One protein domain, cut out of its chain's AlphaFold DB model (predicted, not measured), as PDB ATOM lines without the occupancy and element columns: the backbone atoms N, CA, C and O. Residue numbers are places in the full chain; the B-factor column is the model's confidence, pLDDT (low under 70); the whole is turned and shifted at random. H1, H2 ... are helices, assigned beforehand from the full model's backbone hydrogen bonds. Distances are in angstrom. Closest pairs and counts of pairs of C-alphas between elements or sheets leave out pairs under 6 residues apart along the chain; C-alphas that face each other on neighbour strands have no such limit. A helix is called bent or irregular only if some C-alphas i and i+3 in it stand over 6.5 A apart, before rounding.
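What this domain is: This is residues 6 to 157 of the 982 residues of the protein "Peptidase_M48 domain-containing protein" of Acidobacteria bacterium (UniProt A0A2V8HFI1). H1, H2 and H3 lie side by side as a helix bundle, and the hairpin of H4b and H5 reaches away from it as an arm. H4a joins the two, and H6 folds back on it. The 152 printed residues, all helix by class with six named helices, H1 to H6, are loose: radius of gyration of the C-alphas 18.9 A, spans 60 by 45 by 25 A.

How they stand to each other: H1, residues 6 to 31, is one helix by its hydrogen bonds but bent, C-alphas 16 and 19 being 7.1 A apart; its arms are H1a, to 16, and H1b, from 19. H2, residues 39 to 64, forms a hairpin with H1b, closest C-alphas Pro 19 and Leu 54, 5.7 A. H3, residues 66 to 92, touches H1b, closest C-alphas Ala 20 and Arg 80, 4.1 A. H4, residues 98 to 128, likewise one helix but bent, C-alphas 112 and 115 being 7.3 A apart, has arms H4a, to 112, and H4b, from 115, about perpendicular at 81 degrees. H5, residues 130 to 149, forms a hairpin with H4b, closest C-alphas Ala 126 and Asp 133, 4.8 A. H6, residues 151 to 157, touches H4a, closest C-alphas Ser 111 and Ile 155, 5.2 A. O i to N i+4 pairs are within hydrogen-bond range throughout H1a, H2, H4a and H6, and in 8 of 9 in H1b, 18 of 23 in H3, 8 of 10 in H4b and 12 of 16 in H5.

Where its parts are: C-alpha 6 is at (190.171, 276.905, 259.429) and C-alpha 157 at (212.999, 287.592, 295.003); H2 measures 36.8 A and H3 38.0 A.

The domain as a whole: The two farthest C-alphas, Pro 37 and Ser 131, are 61.7 A apart. The printed part has no cut and no long link; residues 6 to 7 are under pLDDT 70.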
ATOM      1  N   PRO A   6     189.003 276.086 259.782       61.16
ATOM      2  CA  PRO A   6     190.171 276.905 259.429       61.16
ATOM      3  C   PRO A   6     189.876 278.412 259.399       61.16
ATOM      4  O   PRO A   6     190.675 279.219 259.884       61.16
ATOM      5  N   ALA A   7     188.716 278.803 258.859       66.56
ATOM      6  CA  ALA A   7     188.321 280.207 258.743       66.56
ATOM      7  C   ALA A   7     188.015 280.822 260.118       66.56
ATOM      8  O   ALA A   7     188.352 281.980 260.381       66.56
ATOM      9  N   SER A   8     187.437 280.030 261.026       79.56
ATOM     10  CA  SER A   8     187.106 280.478 262.378       79.56
ATOM     11  C   SER A   8     188.357 280.741 263.231       79.56
ATOM     12  O   SER A   8     188.414 281.757 263.925       79.56
ATOM     13  N   LEU A   9     189.394 279.900 263.135       85.31
ATOM     14  CA  LEU A   9     190.657 280.095 263.855       85.31
ATOM     15  C   LEU A   9     191.437 281.317 263.341       85.31
ATOM     16  O   LEU A   9     191.972 282.093 264.137       85.31
ATOM     17  N   ALA A  10     191.477 281.512 262.019       87.31
ATOM     18  CA  ALA A  10     192.118 282.676 261.412       87.31
ATOM     19  C   ALA A  10     191.468 283.990 261.880       87.31
ATOM     20  O   ALA A  10     192.168 284.954 262.200       87.31
ATOM     21  N   LEU A  11     190.135 284.010 261.994       89.56
ATOM     22  CA  LEU A  11     189.398 285.159 262.511       89.56
ATOM     23  C   LEU A  11     189.710 285.428 263.993       89.56
ATOM     24  O   LEU A  11     189.957 286.578 264.362       89.56
ATOM     25  N   ALA A  12     189.776 284.388 264.831       90.06
ATOM     26  CA  ALA A  12     190.159 284.525 266.240       90.06
ATOM     27  C   ALA A  12     191.575 285.114 266.399       90.06
ATOM     28  O   ALA A  12     191.789 286.032 267.194       90.06
ATOM     29  N   LEU A  13     192.536 284.641 265.596       93.12
ATOM     30  CA  LEU A  13     193.896 285.183 265.558       93.12
ATOM     31  C   LEU A  13     193.913 286.649 265.113       93.12
ATOM     32  O   LEU A  13     194.545 287.478 265.769       93.12
ATOM     33  N   ALA A  14     193.192 286.995 264.044       93.31
ATOM     34  CA  ALA A  14     193.099 288.372 263.569       93.31
ATOM     35  C   ALA A  14     192.569 289.310 264.668       93.31
ATOM     36  O   ALA A  14     193.169 290.355 264.929       93.31
ATOM     37  N   ILE A  15     191.507 288.899 265.372       93.50
ATOM     38  CA  ILE A  15     190.924 289.633 266.504       93.50
ATOM     39  C   ILE A  15     191.944 289.806 267.641       93.50
ATOM     40  O   ILE A  15     192.081 290.914 268.168       93.50
ATOM     41  N   ALA A  16     192.706 288.761 267.983       94.94
ATOM     42  CA  ALA A  16     193.724 288.800 269.037       94.94
ATOM     43  C   ALA A  16     194.848 289.827 268.772       94.94
ATOM     44  O   ALA A  16     195.381 290.427 269.708       94.94
ATOM     45  N   PHE A  17     195.187 290.101 267.506       96.25
ATOM     46  CA  PHE A  17     196.222 291.081 267.145       96.25
ATOM     47  C   PHE A  17     195.720 292.532 267.012       96.25
ATOM     48  O   PHE A  17     196.540 293.458 267.019       96.25
ATOM     49  N   VAL A  18     194.401 292.778 266.968       95.56
ATOM     50  CA  VAL A  18     193.826 294.136 266.833       95.56
ATOM     51  C   VAL A  18     194.363 295.126 267.882       95.56
ATOM     52  O   VAL A  18     194.787 296.226 267.500       95.56
ATOM     53  N   PRO A  19     194.418 294.798 269.194       95.62
ATOM     54  CA  PRO A  19     194.937 295.726 270.197       95.62
ATOM     55  C   PRO A  19     196.406 296.097 269.974       95.62
ATOM     56  O   PRO A  19     196.786 297.240 270.235       95.62
ATOM     57  N   ALA A  20     197.224 295.155 269.496       95.31
ATOM     58  CA  ALA A  20     198.642 295.371 269.222       95.31
ATOM     59  C   ALA A  20     198.840 296.291 268.009       95.31
ATOM     60  O   ALA A  20     199.558 297.288 268.108       95.31
ATOM     61  N   ALA A  21     198.132 296.031 266.905       94.62
ATOM     62  CA  ALA A  21     198.192 296.848 265.692       94.62
ATOM     63  C   ALA A  21     197.780 298.310 265.953       94.62
ATOM     64  O   ALA A  21     198.479 299.251 265.560       94.62
ATOM     65  N   LEU A  22     196.682 298.514 266.691       92.75
ATOM     66  CA  LEU A  22     196.214 299.853 267.058       92.75
ATOM     67  C   LEU A  22     197.179 300.574 268.006       92.75
ATOM     68  O   LEU A  22     197.376 301.785 267.866       92.75
ATOM     69  N   HIS A  23     197.781 299.856 268.959       91.31
ATOM     70  CA  HIS A  23     198.776 300.432 269.862       91.31
ATOM     71  C   HIS A  23     200.032 300.873 269.101       91.31
ATOM     72  O   HIS A  23     200.506 301.990 269.305       91.31
ATOM     73  N   TRP A  24     200.524 300.037 268.183       91.38
ATOM     74  CA  TRP A  24     201.673 300.344 267.331       91.38
ATOM     75  C   TRP A  24     201.443 301.593 266.472       91.38
ATOM     76  O   TRP A  24     202.255 302.521 266.466       91.38
ATOM     77  N   TRP A  25     200.310 301.650 265.763       91.25
ATOM     78  CA  TRP A  25     199.991 302.770 264.877       91.25
ATOM     79  C   TRP A  25     199.864 304.096 265.634       91.25
ATOM     80  O   TRP A  25     200.500 305.082 265.260       91.25
ATOM     81  N   ARG A  26     199.118 304.113 266.747       90.94
ATOM     82  CA  ARG A  26     198.955 305.319 267.578       90.94
ATOM     83  C   ARG A  26     200.240 305.706 268.310       90.94
ATOM     84  O   ARG A  26     200.493 306.893 268.492       90.94
ATOM     85  N   GLY A  27     201.064 304.730 268.694       90.06
ATOM     86  CA  GLY A  27     202.366 304.966 269.314       90.06
ATOM     87  C   GLY A  27     203.293 305.787 268.420       90.06
ATOM     88  O   GLY A  27     203.879 306.756 268.889       90.06
ATOM     89  N   ARG A  28     203.346 305.492 267.114       89.94
ATOM     90  CA  ARG A  28     204.154 306.273 266.154       89.94
ATOM     91  C   ARG A  28     203.760 307.750 266.091       89.94
ATOM     92  O   ARG A  28     204.629 308.602 265.953       89.94
ATOM     93  N   VAL A  29     202.467 308.055 266.210       89.75
ATOM     94  CA  VAL A  29     201.976 309.442 266.249       89.75
ATOM     95  C   VAL A  29     202.408 310.136 267.542       89.75
ATOM     96  O   VAL A  29     202.860 311.273 267.495       89.75
ATOM     97  N   LEU A  30     202.328 309.444 268.682       91.31
ATOM     98  CA  LEU A  30     202.707 309.996 269.987       91.31
ATOM     99  C   LEU A  30     204.210 310.275 270.112       91.31
ATOM    100  O   LEU A  30     204.575 311.247 270.759       91.31
ATOM    101  N   VAL A  31     205.071 309.476 269.472       91.00
ATOM    102  CA  VAL A  31     206.523 309.743 269.441       91.00
ATOM    103  C   VAL A  31     206.835 311.074 268.752       91.00
ATOM    104  O   VAL A  31     207.707 311.802 269.207       91.00
ATOM    105  N   ARG A  32     206.090 311.445 267.701       90.00
ATOM    106  CA  ARG A  32     206.253 312.749 267.027       90.00
ATOM    107  C   ARG A  32     205.821 313.937 267.893       90.00
ATOM    108  O   ARG A  32     206.109 315.070 267.541       90.00
ATOM    109  N   LEU A  33     205.107 313.673 268.985       88.50
ATOM    110  CA  LEU A  33     204.617 314.662 269.943       88.50
ATOM    111  C   LEU A  33     205.385 314.574 271.273       88.50
ATOM    112  O   LEU A  33     204.852 314.972 272.304       88.50
ATOM    113  N   ALA A  34     206.601 314.014 271.280       87.25
ATOM    114  CA  ALA A  34     207.378 313.795 272.503       87.25
ATOM    115  C   ALA A  34     207.656 315.088 273.298       87.25
ATOM    116  O   ALA A  34     207.702 315.034 274.531       87.25
ATOM    117  N   ASP A  35     207.771 316.214 272.589       87.12
ATOM    118  CA  ASP A  35     208.033 317.549 273.141       87.12
ATOM    119  C   ASP A  35     206.752 318.383 273.346       87.12
ATOM    120  O   ASP A  35     206.819 319.541 273.751       87.12
ATOM    121  N   ASP A  36     205.566 317.821 273.071       88.75
ATOM    122  CA  ASP A  36     204.286 318.501 273.311       88.75
ATOM    123  C   ASP A  36     204.059 318.661 274.832       88.75
ATOM    124  O   ASP A  36     204.021 317.651 275.547       88.75
ATOM    125  N   PRO A  37     203.839 319.886 275.355       88.50
ATOM    126  CA  PRO A  37     203.567 320.102 276.778       88.50
ATOM    127  C   PRO A  37     202.311 319.378 277.299       88.50
ATOM    128  O   PRO A  37     202.196 319.148 278.501       88.50
ATOM    129  N   ALA A  38     201.380 318.995 276.417       90.50
ATOM    130  CA  ALA A  38     200.192 318.198 276.737       90.50
ATOM    131  C   ALA A  38     200.363 316.692 276.443       90.50
ATOM    132  O   ALA A  38     199.382 315.937 276.382       90.50
ATOM    133  N   LEU A  39     201.593 316.215 276.216       92.19
ATOM    134  CA  LEU A  39     201.865 314.798 275.978       92.19
ATOM    135  C   LEU A  39     201.308 313.878 277.084       92.19
ATOM    136  O   LEU A  39     200.732 312.845 276.720       92.19
ATOM    137  N   PRO A  40     201.423 314.184 278.396       92.44
ATOM    138  CA  PRO A  40     200.831 313.345 279.439       92.44
ATOM    139  C   PRO A  40     199.326 313.124 279.231       92.44
ATOM    140  O   PRO A  40     198.834 311.992 279.337       92.44
ATOM    141  N   GLU A  41     198.581 314.178 278.892       91.88
ATOM    142  CA  GLU A  41     197.138 314.136 278.648       91.88
ATOM    143  C   GLU A  41     196.826 313.266 277.425       91.88
ATOM    144  O   GLU A  41     195.952 312.389 277.484       91.88
ATOM    145  N   ARG A  42     197.607 313.412 276.344       91.81
ATOM    146  CA  ARG A  42     197.481 312.576 275.138       91.81
ATOM    147  C   ARG A  42     197.787 311.104 275.419       91.81
ATOM    148  O   ARG A  42     197.076 310.218 274.926       91.81
ATOM    149  N   LEU A  43     198.813 310.816 276.224       92.06
ATOM    150  CA  LEU A  43     199.178 309.459 276.640       92.06
ATOM    151  C   LEU A  43     198.056 308.816 277.453       92.06
ATOM    152  O   LEU A  43     197.690 307.665 277.192       92.06
ATOM    153  N   LEU A  44     197.465 309.550 278.397       89.94
ATOM    154  CA  LEU A  44     196.338 309.065 279.188       89.94
ATOM    155  C   LEU A  44     195.108 308.788 278.311       89.94
ATOM    156  O   LEU A  44     194.495 307.721 278.436       89.94
ATOM    157  N   ALA A  45     194.773 309.693 277.387       88.56
ATOM    158  CA  ALA A  45     193.675 309.503 276.439       88.56
ATOM    159  C   ALA A  45     193.883 308.251 275.567       88.56
ATOM    160  O   ALA A  45     192.958 307.446 275.390       88.56
ATOM    161  N   ASN A  46     195.106 308.033 275.072       89.81
ATOM    162  CA  ASN A  46     195.446 306.838 274.304       89.81
ATOM    163  C   ASN A  46     195.363 305.559 275.154       89.81
ATOM    164  O   ASN A  46     194.738 304.587 274.724       89.81
ATOM    165  N   ARG A  47     195.913 305.562 276.379       88.31
ATOM    166  CA  ARG A  47     195.853 304.421 277.315       88.31
ATOM    167  C   ARG A  47     194.409 303.999 277.598       88.31
ATOM    168  O   ARG A  47     194.114 302.806 277.552       88.31
ATOM    169  N   ARG A  48     193.494 304.955 277.811       84.88
ATOM    170  CA  ARG A  48     192.059 304.681 278.033       84.88
ATOM    171  C   ARG A  48     191.410 303.992 276.832       84.88
ATOM    172  O   ARG A  48     190.806 302.934 276.990       84.88
ATOM    173  N   ARG A  49     191.578 304.545 275.625       86.06
ATOM    174  CA  ARG A  49     191.028 303.947 274.393       86.06
ATOM    175  C   ARG A  49     191.618 302.568 274.128       86.06
ATOM    176  O   ARG A  49     190.892 301.644 273.788       86.06
ATOM    177  N   ALA A  50     192.927 302.421 274.311       87.38
ATOM    178  CA  ALA A  50     193.603 301.146 274.137       87.38
ATOM    179  C   ALA A  50     193.108 300.104 275.155       87.38
ATOM    180  O   ALA A  50     192.986 298.935 274.803       87.38
ATOM    181  N   GLY A  51     192.830 300.499 276.400       84.75
ATOM    182  CA  GLY A  51     192.229 299.623 277.409       84.75
ATOM    183  C   GLY A  51     190.817 299.165 277.034       84.75
ATOM    184  O   GLY A  51     190.516 297.983 277.163       84.75
ATOM    185  N   ALA A  52     189.981 300.065 276.503       83.56
ATOM    186  CA  ALA A  52     188.642 299.717 276.023       83.56
ATOM    187  C   ALA A  52     188.686 298.708 274.864       83.56
ATOM    188  O   ALA A  52     187.990 297.701 274.911       83.56
ATOM    189  N   VAL A  53     189.562 298.936 273.875       88.94
ATOM    190  CA  VAL A  53     189.782 297.994 272.762       88.94
ATOM    191  C   VAL A  53     190.202 296.622 273.289       88.94
ATOM    192  O   VAL A  53     189.610 295.627 272.901       88.94
ATOM    193  N   LEU A  54     191.172 296.566 274.210       89.44
ATOM    194  CA  LEU A  54     191.615 295.301 274.802       89.44
ATOM    195  C   LEU A  54     190.466 294.560 275.502       89.44
ATOM    196  O   LEU A  54     190.321 293.359 275.315       89.44
ATOM    197  N   GLY A  55     189.644 295.273 276.279       82.12
ATOM    198  CA  GLY A  55     188.487 294.685 276.957       82.12
ATOM    199  C   GLY A  55     187.453 294.113 275.983       82.12
ATOM    200  O   GLY A  55     186.995 292.992 276.181       82.12
ATOM    201  N   VAL A  56     187.131 294.846 274.911       82.75
ATOM    202  CA  VAL A  56     186.210 294.378 273.857       82.75
ATOM    203  C   VAL A  56     186.781 293.165 273.125       82.75
ATOM    204  O   VAL A  56     186.066 292.188 272.939       82.75
ATOM    205  N   THR A  57     188.069 293.184 272.767       88.81
ATOM    206  CA  THR A  57     188.746 292.046 272.130       88.81
ATOM    207  C   THR A  57     188.696 290.798 273.011       88.81
ATOM    208  O   THR A  57     188.327 289.733 272.529       88.81
ATOM    209  N   ILE A  58     189.007 290.919 274.307       85.69
ATOM    210  CA  ILE A  58     188.939 289.787 275.246       85.69
ATOM    211  C   ILE A  58     187.505 289.248 275.345       85.69
ATOM    212  O   ILE A  58     187.315 288.036 275.310       85.69
ATOM    213  N   LEU A  59     186.498 290.125 275.426       78.88
ATOM    214  CA  LEU A  59     185.093 289.712 275.457       78.88
ATOM    215  C   LEU A  59     184.692 288.967 274.174       78.88
ATOM    216  O   LEU A  59     184.067 287.917 274.257       78.88
ATOM    217  N   MET A  60     185.082 289.476 273.002       82.19
ATOM    218  CA  MET A  60     184.823 288.819 271.716       82.19
ATOM    219  C   MET A  60     185.474 287.434 271.635       82.19
ATOM    220  O   MET A  60     184.828 286.499 271.178       82.19
ATOM    221  N   LEU A  61     186.715 287.284 272.108       84.81
ATOM    222  CA  LEU A  61     187.404 285.989 272.133       84.81
ATOM    223  C   LEU A  61     186.724 284.994 273.084       84.81
ATOM    224  O   LEU A  61     186.551 283.836 272.720       84.81
ATOM    225  N   LEU A  62     186.294 285.440 274.268       76.56
ATOM    226  CA  LEU A  62     185.595 284.590 275.241       76.56
ATOM    227  C   LEU A  62     184.219 284.128 274.750       76.56
ATOM    228  O   LEU A  62     183.837 282.992 275.005       76.56
ATOM    229  N   VAL A  63     183.473 285.008 274.077       70.62
ATOM    230  CA  VAL A  63     182.115 284.713 273.592       70.62
ATOM    231  C   VAL A  63     182.147 283.942 272.273       70.62
ATOM    232  O   VAL A  63     181.364 283.019 272.090       70.62
ATOM    233  N   GLY A  64     183.035 284.324 271.351       75.31
ATOM    234  CA  GLY A  64     183.097 283.743 270.011       75.31
ATOM    235  C   GLY A  64     183.923 282.460 269.917       75.31
ATOM    236  O   GLY A  64     183.581 281.591 269.123       75.31
ATOM    237  N   TRP A  65     184.988 282.322 270.720       84.19
ATOM    238  CA  TRP A  65     185.926 281.190 270.648       84.19
ATOM    239  C   TRP A  65     186.402 280.720 272.034       84.19
ATOM    240  O   TRP A  65     187.613 280.716 272.304       84.19
ATOM    241  N   PRO A  66     185.480 280.291 272.917       72.44
ATOM    242  CA  PRO A  66     185.798 279.925 274.299       72.44
ATOM    243  C   PRO A  66     186.900 278.859 274.405       72.44
ATOM    244  O   PRO A  66     187.784 278.985 275.252       72.44
ATOM    245  N   ASP A  67     186.925 277.879 273.499       72.69
ATOM    246  CA  ASP A  67     187.893 276.770 273.531       72.69
ATOM    247  C   ASP A  67     189.340 277.216 273.265       72.69
ATOM    248  O   ASP A  67     190.296 276.613 273.751       72.69
ATOM    249  N   THR A  68     189.525 278.312 272.523       82.56
ATOM    250  CA  THR A  68     190.858 278.860 272.207       82.56
ATOM    251  C   THR A  68     191.263 280.014 273.124       82.56
ATOM    252  O   THR A  68     192.428 280.420 273.137       82.56
ATOM    253  N   ALA A  69     190.331 280.530 273.935       80.44
ATOM    254  CA  ALA A  69     190.537 281.688 274.805       80.44
ATOM    255  C   ALA A  69     191.741 281.528 275.750       80.44
ATOM    256  O   ALA A  69     192.429 282.506 276.053       80.44
ATOM    257  N   VAL A  70     192.034 280.289 276.168       80.94
ATOM    258  CA  VAL A  70     193.150 279.951 277.065       80.94
ATOM    259  C   VAL A  70     194.513 280.402 276.530       80.94
ATOM    260  O   VAL A  70     195.376 280.773 277.322       80.94
ATOM    261  N   TRP A  71     194.704 280.427 275.206       84.19
ATOM    262  CA  TRP A  71     195.962 280.847 274.582       84.19
ATOM    263  C   TRP A  71     195.823 282.139 273.763       84.19
ATOM    264  O   TRP A  71     196.776 282.922 273.717       84.19
ATOM    265  N   THR A  72     194.647 282.448 273.199       90.75
ATOM    266  CA  THR A  72     194.437 283.713 272.464       90.75
ATOM    267  C   THR A  72     194.466 284.943 273.375       90.75
ATOM    268  O   THR A  72     194.957 285.999 272.962       90.75
ATOM    269  N   ILE A  73     194.018 284.839 274.633       89.38
ATOM    270  CA  ILE A  73     194.080 285.952 275.596       89.38
ATOM    271  C   ILE A  73     195.534 286.264 276.001       89.38
ATOM    272  O   ILE A  73     195.937 287.425 275.855       89.38
ATOM    273  N   PRO A  74     196.362 285.293 276.450       89.69
ATOM    274  CA  PRO A  74     197.789 285.527 276.672       89.69
ATOM    275  C   PRO A  74     198.505 286.085 275.440       89.69
ATOM    276  O   PRO A  74     199.280 287.034 275.574       89.69
ATOM    277  N   LEU A  75     198.199 285.569 274.243       93.75
ATOM    278  CA  LEU A  75     198.742 286.086 272.985       93.75
ATOM    279  C   LEU A  75     198.386 287.564 272.782       93.75
ATOM    280  O   LEU A  75     199.269 288.372 272.501       93.75
ATOM    281  N   THR A  76     197.123 287.940 272.994       94.69
ATOM    282  CA  THR A  76     196.645 289.329 272.885       94.69
ATOM    283  C   THR A  76     197.399 290.261 273.843       94.69
ATOM    284  O   THR A  76     197.820 291.358 273.463       94.69
ATOM    285  N   ILE A  77     197.596 289.835 275.096       91.38
ATOM    286  CA  ILE A  77     198.314 290.610 276.119       91.38
ATOM    287  C   ILE A  77     199.799 290.741 275.752       91.38
ATOM    288  O   ILE A  77     200.338 291.850 275.780       91.38
ATOM    289  N   GLY A  78     200.443 289.636 275.364       92.81
ATOM    290  CA  GLY A  78     201.856 289.597 274.982       92.81
ATOM    291  C   GLY A  78     202.153 290.413 273.723       92.81
ATOM    292  O   GLY A  78     203.052 291.254 273.732       92.81
ATOM    293  N   ALA A  79     201.348 290.252 272.670       94.81
ATOM    294  CA  ALA A  79     201.475 291.011 271.426       94.81
ATOM    295  C   ALA A  79     201.300 292.517 271.663       94.81
ATOM    296  O   ALA A  79     202.055 293.334 271.132       94.81
ATOM    297  N   ARG A  80     200.343 292.906 272.516       94.06
ATOM    298  CA  ARG A  80     200.157 294.306 272.909       94.06
ATOM    299  C   ARG A  80     201.351 294.846 273.701       94.06
ATOM    300  O   ARG A  80     201.748 295.984 273.460       94.06
ATOM    301  N   ALA A  81     201.901 294.072 274.638       92.62
ATOM    302  CA  ALA A  81     203.083 294.475 275.398       92.62
ATOM    303  C   ALA A  81     204.288 294.685 274.466       92.62
ATOM    304  O   ALA A  81     204.936 295.729 274.527       92.62
ATOM    305  N   ALA A  82     204.521 293.767 273.524       94.81
ATOM    306  CA  ALA A  82     205.557 293.918 272.503       94.81
ATOM    307  C   ALA A  82     205.337 295.174 271.637       94.81
ATOM    308  O   ALA A  82     206.266 295.949 271.415       94.81
ATOM    309  N   ALA A  83     204.092 295.451 271.231       94.31
ATOM    310  CA  ALA A  83     203.741 296.656 270.477       94.31
ATOM    311  C   ALA A  83     203.881 297.970 271.279       94.31
ATOM    312  O   ALA A  83     203.866 299.056 270.693       94.31
ATOM    313  N   ALA A  84     204.000 297.906 272.609       91.81
ATOM    314  CA  ALA A  84     204.226 299.073 273.461       91.81
ATOM    315  C   ALA A  84     205.709 299.442 273.613       91.81
ATOM    316  O   ALA A  84     206.012 300.596 273.932       91.81
ATOM    317  N   TYR A  85     206.621 298.503 273.348       93.75
ATOM    318  CA  TYR A  85     208.056 298.677 273.567       93.75
ATOM    319  C   TYR A  85     208.665 299.878 272.817       93.75
ATOM    320  O   TYR A  85     209.293 300.699 273.482       93.75
ATOM    321  N   PRO A  86     208.461 300.089 271.499       93.75
ATOM    322  CA  PRO A  86     209.154 301.180 270.800       93.75
ATOM    323  C   PRO A  86     208.727 302.570 271.257       93.75
ATOM    324  O   PRO A  86     209.560 303.465 271.360       93.75
ATOM    325  N   LEU A  87     207.438 302.743 271.573       92.81
ATOM    326  CA  LEU A  87     206.932 303.986 272.155       92.81
ATOM    327  C   LEU A  87     207.631 304.266 273.487       92.81
ATOM    328  O   LEU A  87     208.061 305.388 273.737       92.81
ATOM    329  N   ARG A  88     207.757 303.245 274.340       92.19
ATOM    330  CA  ARG A  88     208.401 303.396 275.642       92.19
ATOM    331  C   ARG A  88     209.894 303.685 275.506       92.19
ATOM    332  O   ARG A  88     210.385 304.612 276.138       92.19
ATOM    333  N   LYS A  89     210.582 302.956 274.630       93.38
ATOM    334  CA  LYS A  89     211.999 303.174 274.336       93.38
ATOM    335  C   LYS A  89     212.269 304.618 273.908       93.38
ATOM    336  O   LYS A  89     213.163 305.249 274.455       93.38
ATOM    337  N   ALA A  90     211.457 305.147 272.993       92.62
ATOM    338  CA  ALA A  90     211.589 306.518 272.509       92.62
ATOM    339  C   ALA A  90     211.291 307.569 273.594       92.62
ATOM    340  O   ALA A  90     212.002 308.560 273.693       92.62
ATOM    341  N   LEU A  91     210.258 307.362 274.418       92.31
ATOM    342  CA  LEU A  91     209.839 308.355 275.416       92.31
ATOM    343  C   LEU A  91     210.699 308.380 276.682       92.31
ATOM    344  O   LEU A  91     210.784 309.423 277.327       92.31
ATOM    345  N   TYR A  92     211.270 307.249 277.086       91.50
ATOM    346  CA  TYR A  92     211.987 307.131 278.359       91.50
ATOM    347  C   TYR A  92     213.491 306.882 278.191       91.50
ATOM    348  O   TYR A  92     214.189 306.750 279.190       91.50
ATOM    349  N   GLY A  93     213.991 306.790 276.954       90.19
ATOM    350  CA  GLY A  93     215.407 306.521 276.692       90.19
ATOM    351  C   GLY A  93     215.875 305.154 277.203       90.19
ATOM    352  O   GLY A  93     217.038 305.008 277.564       90.19
ATOM    353  N   GLU A  94     214.982 304.157 277.276       91.88
ATOM    354  CA  GLU A  94     215.327 302.823 277.790       91.88
ATOM    355  C   GLU A  94     216.407 302.156 276.923       91.88
ATOM    356  O   GLU A  94     216.293 302.087 275.694       91.88
ATOM    357  N   THR A  95     217.423 301.581 277.566       94.31
ATOM    358  CA  THR A  95     218.475 300.814 276.880       94.31
ATOM    359  C   THR A  95     218.170 299.317 276.823       94.31
ATOM    360  O   THR A  95     218.893 298.564 276.170       94.31
ATOM    361  N   TRP A  96     217.060 298.879 277.429       94.44
ATOM    362  CA  TRP A  96     216.571 297.505 277.326       94.44
ATOM    363  C   TRP A  96     216.377 297.057 275.879       94.44
ATOM    364  O   TRP A  96     215.806 297.777 275.054       94.44
ATOM    365  N   SER A  97     216.757 295.813 275.587       95.25
ATOM    366  CA  SER A  97     216.281 295.089 274.407       95.25
ATOM    367  C   SER A  97     214.804 294.697 274.567       95.25
ATOM    368  O   SER A  97     214.271 294.666 275.679       95.25
ATOM    369  N   LEU A  98     214.127 294.349 273.464       94.88
ATOM    370  CA  LEU A  98     212.741 293.859 273.522       94.88
ATOM    371  C   LEU A  98     212.611 292.638 274.451       94.88
ATOM    372  O   LEU A  98     211.655 292.548 275.218       94.88
ATOM    373  N   ALA A  99     213.590 291.729 274.427       94.56
ATOM    374  CA  ALA A  99     213.601 290.545 275.281       94.56
ATOM    375  C   ALA A  99     213.725 290.907 276.770       94.56
ATOM    376  O   ALA A  99     212.975 290.377 277.585       94.56
ATOM    377  N   GLN A 100     214.612 291.843 277.127       94.12
ATOM    378  CA  GLN A 100     214.756 292.322 278.508       94.12
ATOM    379  C   GLN A 100     213.485 293.022 279.000       94.12
ATOM    380  O   GLN A 100     213.032 292.760 280.112       94.12
ATOM    381  N   TYR A 101     212.875 293.849 278.145       94.19
ATOM    382  CA  TYR A 101     211.601 294.503 278.424       94.19
ATOM    383  C   TYR A 101     210.493 293.478 278.704       94.19
ATOM    384  O   TYR A 101     209.839 293.545 279.746       94.19
ATOM    385  N   LEU A 102     210.298 292.504 277.807       94.50
ATOM    386  CA  LEU A 102     209.272 291.472 277.973       94.50
ATOM    387  C   LEU A 102     209.548 290.602 279.203       94.50
ATOM    388  O   LEU A 102     208.632 290.340 279.972       94.50
ATOM    389  N   TRP A 103     210.803 290.213 279.437       93.38
ATOM    390  CA  TRP A 103     211.202 289.443 280.614       93.38
ATOM    391  C   TRP A 103     210.889 290.172 281.923       93.38
ATOM    392  O   TRP A 103     210.301 289.581 282.830       93.38
ATOM    393  N   PHE A 104     211.233 291.460 282.013       92.00
ATOM    394  CA  PHE A 104     210.937 292.272 283.188       92.00
ATOM    395  C   PHE A 104     209.427 292.369 283.437       92.00
ATOM    396  O   PHE A 104     208.971 292.107 284.551       92.00
ATOM    397  N   TRP A 105     208.635 292.694 282.410       90.81
ATOM    398  CA  TRP A 105     207.182 292.811 282.560       90.81
ATOM    399  C   TRP A 105     206.513 291.476 282.868       90.81
ATOM    400  O   TRP A 105     205.618 291.446 283.707       90.81
ATOM    401  N   THR A 106     206.957 290.372 282.265       91.31
ATOM    402  CA  THR A 106     206.457 289.034 282.602       91.31
ATOM    403  C   THR A 106     206.764 288.699 284.058       91.31
ATOM    404  O   THR A 106     205.853 288.302 284.781       91.31
ATOM    405  N   ARG A 107     207.996 288.935 284.537       91.88
ATOM    406  CA  ARG A 107     208.350 288.753 285.956       91.88
ATOM    407  C   ARG A 107     207.481 289.609 286.865       91.88
ATOM    408  O   ARG A 107     206.943 289.090 287.838       91.88
ATOM    409  N   LEU A 108     207.296 290.886 286.540       90.44
ATOM    410  CA  LEU A 108     206.453 291.791 287.320       90.44
ATOM    411  C   LEU A 108     204.993 291.311 287.360       90.44
ATOM    412  O   LEU A 108     204.400 291.248 288.434       90.44
ATOM    413  N   ILE A 109     204.426 290.920 286.214       89.94
ATOM    414  CA  ILE A 109     203.051 290.416 286.115       89.94
ATOM    415  C   ILE A 109     202.887 289.125 286.917       89.94
ATOM    416  O   ILE A 109     201.944 289.014 287.694       89.94
ATOM    417  N   VAL A 110     203.805 288.168 286.776       89.75
ATOM    418  CA  VAL A 110     203.768 286.904 287.524       89.75
ATOM    419  C   VAL A 110     203.907 287.158 289.027       89.75
ATOM    420  O   VAL A 110     203.176 286.569 289.816       89.75
ATOM    421  N   SER A 111     204.771 288.084 289.437       88.44
ATOM    422  CA  SER A 111     204.999 288.380 290.859       88.44
ATOM    423  C   SER A 111     203.801 289.062 291.518       88.44
ATOM    424  O   SER A 111     203.422 288.711 292.630       88.44
ATOM    425  N   VAL A 112     203.191 290.033 290.831       88.19
ATOM    426  CA  VAL A 112     202.101 290.856 291.385       88.19
ATOM    427  C   VAL A 112     200.731 290.210 291.165       88.19
ATOM    428  O   VAL A 112     199.889 290.200 292.062       88.19
ATOM    429  N   TYR A 113     200.486 289.660 289.975       88.88
ATOM    430  CA  TYR A 113     199.182 289.129 289.569       88.88
ATOM    431  C   TYR A 113     199.139 287.604 289.474       88.88
ATOM    432  O   TYR A 113     198.042 287.052 289.437       88.88
ATOM    433  N   GLY A 114     200.281 286.906 289.474       89.62
ATOM    434  CA  GLY A 114     200.330 285.450 289.302       89.62
ATOM    435  C   GLY A 114     199.536 284.686 290.357       89.62
ATOM    436  O   GLY A 114     198.834 283.746 290.005       89.62
ATOM    437  N   PHE A 115     199.537 285.146 291.616       91.69
ATOM    438  CA  PHE A 115     198.670 284.592 292.664       91.69
ATOM    439  C   PHE A 115     197.183 284.660 292.273       91.69
ATOM    440  O   PHE A 115     196.480 283.655 292.324       91.69
ATOM    441  N   TRP A 116     196.707 285.833 291.846       91.69
ATOM    442  CA  TRP A 116     195.305 286.042 291.475       91.69
ATOM    443  C   TRP A 116     194.918 285.282 290.205       91.69
ATOM    444  O   TRP A 116     193.809 284.764 290.124       91.69
ATOM    445  N   ILE A 117     195.832 285.189 289.236       89.12
ATOM    446  CA  ILE A 117     195.638 284.411 288.007       89.12
ATOM    447  C   ILE A 117     195.552 282.919 288.337       89.12
ATOM    448  O   ILE A 117     194.623 282.253 287.892       89.12
ATOM    449  N   ALA A 118     196.470 282.393 289.149       91.94
ATOM    450  CA  ALA A 118     196.458 280.993 289.560       91.94
ATOM    451  C   ALA A 118     195.209 280.654 290.387       91.94
ATOM    452  O   ALA A 118     194.578 279.632 290.141       91.94
ATOM    453  N   LEU A 119     194.794 281.540 291.297       93.88
ATOM    454  CA  LEU A 119     193.547 281.400 292.050       93.88
ATOM    455  C   LEU A 119     192.311 281.378 291.136       93.88
ATOM    456  O   LEU A 119     191.412 280.567 291.336       93.88
ATOM    457  N   LEU A 120     192.277 282.246 290.123       90.62
ATOM    458  CA  LEU A 120     191.199 282.299 289.135       90.62
ATOM    459  C   LEU A 120     191.146 281.033 288.259       90.62
ATOM    460  O   LEU A 120     190.062 280.572 287.911       90.62
ATOM    461  N   LEU A 121     192.305 280.477 287.895       88.75
ATOM    462  CA  LEU A 121     192.416 279.280 287.054       88.75
ATOM    463  C   LEU A 121     192.255 277.969 287.831       88.75
ATOM    464  O   LEU A 121     192.003 276.935 287.214       88.75
ATOM    465  N   LEU A 122     192.367 277.994 289.162       92.50
ATOM    466  CA  LEU A 122     192.311 276.800 290.004       92.50
ATOM    467  C   LEU A 122     191.073 275.923 289.735       92.50
ATOM    468  O   LEU A 122     191.271 274.728 289.506       92.50
ATOM    469  N   PRO A 123     189.827 276.448 289.680       89.44
ATOM    470  CA  PRO A 123     188.650 275.615 289.428       89.44
ATOM    471  C   PRO A 123     188.712 274.913 288.065       89.44
ATOM    472  O   PRO A 123     188.313 273.760 287.931       89.44
ATOM    473  N   VAL A 124     189.247 275.595 287.049       85.25
ATOM    474  CA  VAL A 124     189.373 275.054 285.690       85.25
ATOM    475  C   VAL A 124     190.386 273.909 285.673       85.25
ATOM    476  O   VAL A 124     190.092 272.825 285.174       85.25
ATOM    477  N   LEU A 125     191.557 274.124 286.280       87.19
ATOM    478  CA  LEU A 125     192.625 273.126 286.368       87.19
ATOM    479  C   LEU A 125     192.211 271.898 287.187       87.19
ATOM    480  O   LEU A 125     192.461 270.770 286.764       87.19
ATOM    481  N   ALA A 126     191.519 272.096 288.312       87.94
ATOM    482  CA  ALA A 126     190.965 270.999 289.102       87.94
ATOM    483  C   ALA A 126     189.926 270.194 288.301       87.94
ATOM    484  O   ALA A 126     189.971 268.962 288.282       87.94
ATOM    485  N   GLY A 127     189.043 270.883 287.567       82.94
ATOM    486  CA  GLY A 127     187.991 270.272 286.753       82.94
ATOM    487  C   GLY A 127     188.499 269.312 285.668       82.94
ATOM    488  O   GLY A 127     187.858 268.281 285.430       82.94
ATOM    489  N   TYR A 128     189.666 269.590 285.066       83.12
ATOM    490  CA  TYR A 128     190.278 268.740 284.032       83.12
ATOM    491  C   TYR A 128     190.600 267.320 284.510       83.12
ATOM    492  O   TYR A 128     190.490 266.375 283.731       83.12
ATOM    493  N   SER A 129     190.947 267.146 285.787       80.56
ATOM    494  CA  SER A 129     191.379 265.851 286.344       80.56
ATOM    495  C   SER A 129     190.247 264.836 286.559       80.56
ATOM    496  O   SER A 129     190.480 263.721 287.025       80.56
ATOM    497  N   ARG A 130     189.015 265.210 286.190       78.44
ATOM    498  CA  ARG A 130     187.789 264.427 286.347       78.44
ATOM    499  C   ARG A 130     187.681 263.777 287.737       78.44
ATOM    500  O   ARG A 130     187.361 264.465 288.694       78.44
ATOM    501  N   SER A 131     187.956 262.484 287.860       82.25
ATOM    502  CA  SER A 131     187.798 261.724 289.107       82.25
ATOM    503  C   SER A 131     188.758 262.130 290.239       82.25
ATOM    504  O   SER A 131     188.514 261.763 291.382       82.25
ATOM    505  N   PHE A 132     189.835 262.870 289.948       85.12
ATOM    506  CA  PHE A 132     190.837 263.296 290.940       85.12
ATOM    507  C   PHE A 132     190.756 264.789 291.295       85.12
ATOM    508  O   PHE A 132     191.717 265.359 291.812       85.12
ATOM    509  N   ASP A 133     189.626 265.437 291.026       85.44
ATOM    510  CA  ASP A 133     189.469 266.886 291.174       85.44
ATOM    511  C   ASP A 133     189.661 267.405 292.594       85.44
ATOM    512  O   ASP A 133     190.297 268.440 292.759       85.44
ATOM    513  N   TRP A 134     189.213 266.677 293.616       90.44
ATOM    514  CA  TRP A 134     189.489 267.009 295.014       90.44
ATOM    515  C   TRP A 134     190.989 267.014 295.328       90.44
ATOM    516  O   TRP A 134     191.491 267.938 295.970       90.44
ATOM    517  N   LEU A 135     191.719 266.003 294.846       92.75
ATOM    518  CA  LEU A 135     193.154 265.865 295.086       92.75
ATOM    519  C   LEU A 135     193.943 266.921 294.306       92.75
ATOM    520  O   LEU A 135     194.844 267.547 294.860       92.75
ATOM    521  N   MET A 136     193.559 267.182 293.055       91.44
ATOM    522  CA  MET A 136     194.141 268.248 292.244       91.44
ATOM    523  C   MET A 136     193.847 269.631 292.840       91.44
ATOM    524  O   MET A 136     194.745 270.462 292.937       91.44
ATOM    525  N   ALA A 137     192.619 269.881 293.304       91.75
ATOM    526  CA  ALA A 137     192.254 271.129 293.966       91.75
ATOM    527  C   ALA A 137     193.084 271.356 295.236       91.75
ATOM    528  O   ALA A 137     193.609 272.452 295.424       91.75
ATOM    529  N   ALA A 138     193.268 270.327 296.069       92.94
ATOM    530  CA  ALA A 138     194.126 270.401 297.251       92.94
ATOM    531  C   ALA A 138     195.600 270.651 296.880       92.94
ATOM    532  O   ALA A 138     196.243 271.532 297.458       92.94
ATOM    533  N   ALA A 139     196.114 269.936 295.872       93.75
ATOM    534  CA  ALA A 139     197.480 270.093 295.375       93.75
ATOM    535  C   ALA A 139     197.748 271.493 294.795       93.75
ATOM    536  O   ALA A 139     198.853 272.009 294.950       93.75
ATOM    537  N   LEU A 140     196.750 272.132 294.174       93.44
ATOM    538  CA  LEU A 140     196.834 273.505 293.655       93.44
ATOM    539  C   LEU A 140     196.589 274.571 294.737       93.44
ATOM    540  O   LEU A 140     197.171 275.655 294.681       93.44
ATOM    541  N   ALA A 141     195.758 274.285 295.742       94.44
ATOM    542  CA  ALA A 141     195.468 275.205 296.841       94.44
ATOM    543  C   ALA A 141     196.653 275.359 297.809       94.44
ATOM    544  O   ALA A 141     196.939 276.471 298.253       94.44
ATOM    545  N   ALA A 142     197.376 274.275 298.110       93.38
ATOM    546  CA  ALA A 142     198.537 274.298 299.001       93.38
ATOM    547  C   ALA A 142     199.618 275.336 298.599       93.38
ATOM    548  O   ALA A 142     199.981 276.169 299.440       93.38
ATOM    549  N   PRO A 143     200.102 275.385 297.339       92.69
ATOM    550  CA  PRO A 143     201.059 276.401 296.914       92.69
ATOM    551  C   PRO A 143     200.463 277.814 296.904       92.69
ATOM    552  O   PRO A 143     201.203 278.763 297.148       92.69
ATOM    553  N   LEU A 144     199.150 277.990 296.696       93.94
ATOM    554  CA  LEU A 144     198.504 279.305 296.820       93.94
ATOM    555  C   LEU A 144     198.486 279.809 298.265       93.94
ATOM    556  O   LEU A 144     198.763 280.984 298.498       93.94
ATOM    557  N   VAL A 145     198.202 278.938 299.238       92.75
ATOM    558  CA  VAL A 145     198.283 279.287 300.666       92.75
ATOM    559  C   VAL A 145     199.715 279.676 301.020       92.75
ATOM    560  O   VAL A 145     199.946 280.742 301.598       92.75
ATOM    561  N   TRP A 146     200.689 278.866 300.599       89.06
ATOM    562  CA  TRP A 146     202.105 279.162 300.797       89.06
ATOM    563  C   TRP A 146     202.503 280.510 300.175       89.06
ATOM    564  O   TRP A 146     203.064 281.366 300.863       89.06
ATOM    565  N   LEU A 147     202.134 280.756 298.914       87.94
ATOM    566  CA  LEU A 147     202.432 282.001 298.205       87.94
ATOM    567  C   LEU A 147     201.755 283.212 298.864       87.94
ATOM    568  O   LEU A 147     202.381 284.263 298.983       87.94
ATOM    569  N   SER A 148     200.520 283.065 299.353       88.69
ATOM    570  CA  SER A 148     199.795 284.125 300.063       88.69
ATOM    571  C   SER A 148     200.522 284.558 301.338       88.69
ATOM    572  O   SER A 148     200.582 285.751 301.626       88.69
ATOM    573  N   THR A 149     201.104 283.621 302.096       85.44
ATOM    574  CA  THR A 149     201.867 283.960 303.318       85.44
ATOM    575  C   THR A 149     203.207 284.632 303.026       85.44
ATOM    576  O   THR A 149     203.739 285.348 303.870       85.44
ATOM    577  N   ARG A 150     203.766 284.402 301.831       86.81
ATOM    578  CA  ARG A 150     205.117 284.829 301.433       86.81
ATOM    579  C   ARG A 150     205.105 285.852 300.298       86.81
ATOM    580  O   ARG A 150     206.133 286.060 299.657       86.81
ATOM    581  N   HIS A 151     203.971 286.503 300.052       84.88
ATOM    582  CA  HIS A 151     203.766 287.316 298.855       84.88
ATOM    583  C   HIS A 151     204.817 288.431 298.705       84.88
ATOM    584  O   HIS A 151     205.469 288.516 297.664       84.88
ATOM    585  N   GLY A 152     205.092 289.199 299.767       86.88
ATOM    586  CA  GLY A 152     206.134 290.238 299.753       86.88
ATOM    587  C   GLY A 152     207.533 289.695 299.425       86.88
ATOM    588  O   GLY A 152     208.230 290.252 298.580       86.88
ATOM    589  N   ARG A 153     207.912 288.545 300.000       89.94
ATOM    590  CA  ARG A 153     209.186 287.868 299.685       89.94
ATOM    591  C   ARG A 153     209.246 287.381 298.242       89.94
ATOM    592  O   ARG A 153     210.289 287.504 297.608       89.94
ATOM    593  N   SER A 154     208.142 286.848 297.719       88.81
ATOM    594  CA  SER A 154     208.082 286.390 296.329       88.81
ATOM    595  C   SER A 154     208.296 287.542 295.347       88.81
ATOM    596  O   SER A 154     209.057 287.379 294.401       88.81
ATOM    597  N   ILE A 155     207.732 288.727 295.625       90.94
ATOM    598  CA  ILE A 155     207.956 289.940 294.827       90.94
ATOM    599  C   ILE A 155     209.423 290.374 294.899       90.94
ATOM    600  O   ILE A 155     210.043 290.580 293.858       90.94
ATOM    601  N   ARG A 156     210.005 290.462 296.102       93.25
ATOM    602  CA  ARG A 156     211.417 290.840 296.299       93.25
ATOM    603  C   ARG A 156     212.369 289.911 295.545       93.25
ATOM    604  O   ARG A 156     213.193 290.375 294.759       93.25
ATOM    605  N   TYR A 157     212.199 288.598 295.704       92.00
ATOM    606  CA  TYR A 157     212.999 287.592 295.003       92.00
ATOM    607  C   TYR A 157     212.819 287.679 293.484       92.00
ATOM    608  O   TYR A 157     213.789 287.773 292.733       92.00
TER     609      TYR A 157